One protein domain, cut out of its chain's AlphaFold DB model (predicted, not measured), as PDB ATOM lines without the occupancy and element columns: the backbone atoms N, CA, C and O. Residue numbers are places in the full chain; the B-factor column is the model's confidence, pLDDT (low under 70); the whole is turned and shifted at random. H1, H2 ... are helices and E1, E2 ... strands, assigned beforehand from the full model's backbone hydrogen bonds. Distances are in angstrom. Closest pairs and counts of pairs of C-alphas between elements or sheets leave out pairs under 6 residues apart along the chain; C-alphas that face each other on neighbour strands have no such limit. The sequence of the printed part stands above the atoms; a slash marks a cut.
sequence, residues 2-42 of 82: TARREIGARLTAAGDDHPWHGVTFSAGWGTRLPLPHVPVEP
ATOM      1  N   THR A   2     117.594 220.818 326.813       86.38
ATOM      2  CA  THR A   2     118.080 221.015 328.193       86.38
ATOM      3  C   THR A   2     118.014 219.742 329.039       86.38
ATOM      4  O   THR A   2     119.060 219.276 329.476       86.38
ATOM      5  N   ALA A   3     116.847 219.088 329.110       88.25
ATOM      6  CA  ALA A   3     116.664 217.863 329.898       88.25
ATOM      7  C   ALA A   3     117.695 216.764 329.581       88.25
ATOM      8  O   ALA A   3     118.248 216.151 330.481       88.25
ATOM      9  N   ARG A   4     118.038 216.552 328.300       91.69
ATOM     10  CA  ARG A   4     119.063 215.564 327.912       91.69
ATOM     11  C   ARG A   4     120.433 215.887 328.514       91.69
ATOM     12  O   ARG A   4     121.134 214.976 328.931       91.69
ATOM     13  N   ARG A   5     120.832 217.164 328.519       93.81
ATOM     14  CA  ARG A   5     122.122 217.591 329.084       93.81
ATOM     15  C   ARG A   5     122.119 217.474 330.606       93.81
ATOM     16  O   ARG A   5     123.095 216.993 331.163       93.81
ATOM     17  N   GLU A   6     121.021 217.865 331.249       93.25
ATOM     18  CA  GLU A   6     120.850 217.767 332.703       93.25
ATOM     19  C   GLU A   6     120.888 216.314 333.182       93.25
ATOM     20  O   GLU A   6     121.627 215.998 334.105       93.25
ATOM     21  N   ILE A   7     120.155 215.416 332.516       94.19
ATOM     22  CA  ILE A   7     120.201 213.979 332.811       94.19
ATOM     23  C   ILE A   7     121.606 213.444 332.551       94.19
ATOM     24  O   ILE A   7     122.160 212.766 333.406       94.19
ATOM     25  N   GLY A   8     122.205 213.784 331.403       94.81
ATOM     26  CA  GLY A   8     123.549 213.335 331.041       94.81
ATOM     27  C   GLY A   8     124.604 213.680 332.093       94.81
ATOM     28  O   GLY A   8     125.457 212.853 332.383       94.81
ATOM     29  N   ALA A   9     124.505 214.857 332.717       95.69
ATOM     30  CA  ALA A   9     125.409 215.277 333.790       95.69
ATOM     31  C   ALA A   9     125.243 214.483 335.101       95.69
ATOM     32  O   ALA A   9     126.108 214.560 335.967       95.69
ATOM     33  N   ARG A  10     124.140 213.743 335.261       95.81
ATOM     34  CA  ARG A  10     123.844 212.918 336.443       95.81
ATOM     35  C   ARG A  10     124.155 211.437 336.233       95.81
ATOM     36  O   ARG A  10     124.124 210.673 337.195       95.81
ATOM     37  N   LEU A  11     124.407 211.015 334.994       96.31
ATOM     38  CA  LEU A  11     124.712 209.625 334.681       96.31
ATOM     39  C   LEU A  11     126.128 209.277 335.135       96.31
ATOM     40  O   LEU A  11     127.074 210.024 334.898       96.31
ATOM     41  N   THR A  12     126.264 208.107 335.749       96.44
ATOM     42  CA  THR A  12     127.564 207.507 336.057       96.44
ATOM     43  C   THR A  12     127.844 206.445 335.004       96.44
ATOM     44  O   THR A  12     127.002 205.577 334.787       96.44
ATOM     45  N   ALA A  13     128.984 206.538 334.317       95.62
ATOM     46  CA  ALA A  13     129.395 205.522 333.350       95.62
ATOM     47  C   ALA A  13     129.610 204.179 334.061       95.62
ATOM     48  O   ALA A  13     130.164 204.157 335.159       95.62
ATOM     49  N   ALA A  14     129.178 203.085 333.434       95.75
ATOM     50  CA  ALA A  14     129.486 201.755 333.943       95.75
ATOM     51  C   ALA A  14     130.946 201.386 333.633       95.75
ATOM     52  O   ALA A  14     131.547 201.931 332.703       95.75
ATOM     53  N   GLY A  15     131.502 200.454 334.409       92.19
ATOM     54  CA  GLY A  15     132.872 199.969 334.222       92.19
ATOM     55  C   GLY A  15     133.088 199.165 332.933       92.19
ATOM     56  O   GLY A  15     132.141 198.744 332.264       92.19
ATOM     57  N   ASP A  16     134.356 198.911 332.611       92.88
ATOM     58  CA  ASP A  16     134.763 198.208 331.383       92.88
ATOM     59  C   ASP A  16     134.347 196.727 331.358       92.88
ATOM     60  O   ASP A  16     134.210 196.140 330.287       92.88
ATOM     61  N   ASP A  17     134.047 196.145 332.524       94.38
ATOM     62  CA  ASP A  17     133.509 194.786 332.660       94.38
ATOM     63  C   ASP A  17     132.026 194.679 332.248       94.38
ATOM     64  O   ASP A  17     131.446 193.588 332.237       94.38
ATOM     65  N   HIS A  18     131.371 195.799 331.919       94.06
ATOM     66  CA  HIS A  18     129.974 195.791 331.508       94.06
ATOM     67  C   HIS A  18     129.805 194.992 330.198       94.06
ATOM     68  O   HIS A  18     130.498 195.281 329.221       94.06
ATOM     69  N   PRO A  19     128.815 194.080 330.073       94.50
ATOM     70  CA  PRO A  19     128.672 193.207 328.893       94.50
ATOM     71  C   PRO A  19     128.462 193.926 327.548       94.50
ATOM     72  O   PRO A  19     128.492 193.304 326.492       94.50
ATOM     73  N   TRP A  20     128.205 195.234 327.594       94.06
ATOM     74  CA  TRP A  20     127.961 196.105 326.440       94.06
ATOM     75  C   TRP A  20     129.029 197.195 326.277       94.06
ATOM     76  O   TRP A  20     128.811 198.163 325.542       94.06
ATOM     77  N   HIS A  21     130.149 197.088 326.991       94.38
ATOM     78  CA  HIS A  21     131.288 197.976 326.803       94.38
ATOM     79  C   HIS A  21     131.839 197.838 325.370       94.38
ATOM     80  O   HIS A  21     131.899 196.741 324.816       94.38
ATOM     81  N   GLY A  22     132.190 198.961 324.735       92.00
ATOM     82  CA  GLY A  22     132.735 198.991 323.368       92.00
ATOM     83  C   GLY A  22     131.733 198.716 322.233       92.00
ATOM     84  O   GLY A  22     132.123 198.726 321.066       92.00
ATOM     85  N   VAL A  23     130.448 198.496 322.533       94.12
ATOM     86  CA  VAL A  23     129.421 198.235 321.511       94.12
ATOM     87  C   VAL A  23     129.104 199.503 320.710       94.12
ATOM     88  O   VAL A  23     128.951 200.597 321.255       94.12
ATOM     89  N   THR A  24     128.945 199.349 319.395       92.38
ATOM     90  CA  THR A  24     128.505 200.420 318.489       92.38
ATOM     91  C   THR A  24     127.292 199.985 317.679       92.38
ATOM     92  O   THR A  24     127.245 198.850 317.206       92.38
ATOM     93  N   PHE A  25     126.351 200.901 317.449       86.94
ATOM     94  CA  PHE A  25     125.152 200.660 316.642       86.94
ATOM     95  C   PHE A  25     125.128 201.534 315.390       86.94
ATOM     96  O   PHE A  25     125.742 202.597 315.353       86.94
ATOM     97  N   SER A  26     124.364 201.140 314.374       85.75
ATOM     98  CA  SER A  26     124.039 202.041 313.265       85.75
ATOM     99  C   SER A  26     123.003 203.073 313.715       85.75
ATOM    100  O   SER A  26     121.993 202.708 314.314       85.75
ATOM    101  N   ALA A  27     123.208 204.351 313.381       78.19
ATOM    102  CA  ALA A  27     122.305 205.446 313.763       78.19
ATOM    103  C   ALA A  27     120.878 205.352 313.182       78.19
ATOM    104  O   ALA A  27     119.989 206.108 313.570       78.19
ATOM    105  N   GLY A  28     120.663 204.442 312.236       77.62
ATOM    106  CA  GLY A  28     119.408 204.228 311.535       77.62
ATOM    107  C   GLY A  28     119.618 203.399 310.273       77.62
ATOM    108  O   GLY A  28     120.754 203.177 309.834       77.62
ATOM    109  N   TRP A  29     118.515 202.953 309.674       76.25
ATOM    110  CA  TRP A  29     118.539 202.180 308.435       76.25
ATOM    111  C   TRP A  29     119.256 202.948 307.314       76.25
ATOM    112  O   TRP A  29     118.939 204.104 307.043       76.25
ATOM    113  N   GLY A  30     120.249 202.320 306.679       79.12
ATOM    114  CA  GLY A  30     121.036 202.926 305.594       79.12
ATOM    115  C   GLY A  30     122.077 203.969 306.028       79.12
ATOM    116  O   GLY A  30     122.815 204.473 305.182       79.12
ATOM    117  N   THR A  31     122.188 204.281 307.323       78.38
ATOM    118  CA  THR A  31     123.222 205.199 307.827       78.38
ATOM    119  C   THR A  31     124.519 204.443 308.122       78.38
ATOM    120  O   THR A  31     124.500 203.346 308.675       78.38
ATOM    121  N   ARG A  32     125.663 205.031 307.751       72.69
ATOM    122  CA  ARG A  32     127.001 204.494 308.069       72.69
ATOM    123  C   ARG A  32     127.632 205.130 309.306       72.69
ATOM    124  O   ARG A  32     128.775 204.818 309.610       72.69
ATOM    125  N   LEU A  33     126.934 206.040 309.984       81.81
ATOM    126  CA  LEU A  33     127.473 206.696 311.170       81.81
ATOM    127  C   LEU A  33     127.341 205.744 312.372       81.81
ATOM    128  O   LEU A  33     126.205 205.454 312.764       81.81
ATOM    129  N   PRO A  34     128.456 205.256 312.948       84.31
ATOM    130  CA  PRO A  34     128.397 204.459 314.161       84.31
ATOM    131  C   PRO A  34     128.019 205.353 315.346       84.31
ATOM    132  O   PRO A  34     128.600 206.419 315.554       84.31
ATOM    133  N   LEU A  35     127.045 204.907 316.133       89.19
ATOM    134  CA  LEU A  35     126.712 205.468 317.432       89.19
ATOM    135  C   LEU A  35     127.407 204.638 318.514       89.19
ATOM    136  O   LEU A  35     127.067 203.459 318.664       89.19
ATOM    137  N   PRO A  36     128.360 205.215 319.265       89.94
ATOM    138  CA  PRO A  36     128.926 204.535 320.416       89.94
ATOM    139  C   PRO A  36     127.853 204.386 321.495       89.94
ATOM    140  O   PRO A  36     127.178 205.353 321.863       89.94
ATOM    141  N   HIS A  37     127.699 203.169 322.001       92.06
ATOM    142  CA  HIS A  37     126.930 202.919 323.205       92.06
ATOM    143  C   HIS A  37     127.805 203.230 324.418       92.06
ATOM    144  O   HIS A  37     128.921 202.726 324.517       92.06
ATOM    145  N   VAL A  38     127.304 204.052 325.338       92.75
ATOM    146  CA  VAL A  38     127.976 204.345 326.611       92.75
ATOM    147  C   VAL A  38     127.123 203.738 327.723       92.75
ATOM    148  O   VAL A  38     126.104 204.334 328.076       92.75
ATOM    149  N   PRO A  39     127.478 202.544 328.233       95.25
ATOM    150  CA  PRO A  39     126.781 201.944 329.362       95.25
ATOM    151  C   PRO A  39     126.854 202.835 330.606       95.25
ATOM    152  O   PRO A  39     127.852 203.519 330.840       95.25
ATOM    153  N   VAL A  40     125.799 202.816 331.415       96.12
ATOM    154  CA  VAL A  40     125.678 203.609 332.645       96.12
ATOM    155  C   VAL A  40     125.161 202.744 333.782       96.12
ATOM    156  O   VAL A  40     124.445 201.770 333.547       96.12
ATOM    157  N   GLU A  41     125.487 203.127 335.010       95.50
ATOM    158  CA  GLU A  41     124.947 202.484 336.205       95.50
ATOM    159  C   GLU A  41     123.419 202.695 336.287       95.50
ATOM    160  O   GLU A  41     122.953 203.842 336.204       95.50
ATOM    161  N   PRO A  42     122.605 201.634 336.462       93.88
ATOM    162  CA  PRO A  42     121.142 201.711 336.421       93.88
ATOM    163  C   PRO A  42     120.550 202.200 337.756       93.88
ATOM    164  O   PRO A  42     119.697 201.549 338.352       93.88
TER     165      PRO A  42
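This is residues 2 to 42 of the 82 residues of the protein "ATP-dependent DNA ligase" of Streptomyces albidoflavus (UniProt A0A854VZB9). What shape is this? It has little regular structure: a flat, loose piece with the small hairpin E1 and E2 at one end, H1 sticking out free, and residues 9 to 23 arching between, while the tail, residues 37 to 42, runs back from E2. What builds it? The printed part has 41 residues with H1, E1 and E2 in that order, mixed in class, 13 residues in named elements; the sheet E1 - E2 is antiparallel. How spread is it? It is loose, radius of gyration of the C-alphas 12.4 A, spanning 32 by 31 by 12 A.

How do the strands pair? E1, residues 24 to 26, and E2, residues 34 to 36, form an antiparallel hairpin at 142 degrees; N 25 and O 35 are within hydrogen-bond range at 2.9 A. Where is the helix? H1, residues 2 to 8, is apart from E2, and every O i to N i+4 pair in it is within hydrogen-bond range.

Where does H1 begin? C-alpha 2 is at (118.080, 221.015, 328.193), and H1 is 9.8 A long. Where does E2 end? C-alpha 36 is at (128.926, 204.535, 320.416); E1 is 7.1 A long and E2 6.3 A.

How far does it reach? The two farthest C-alphas, of Arg 10 and Gly 30, are 32.5 A apart. Are there cuts, long links or low confidence? The printed part has no cut, the link from H1 to E1 is long, and no printed residue is under 70 in pLDDT.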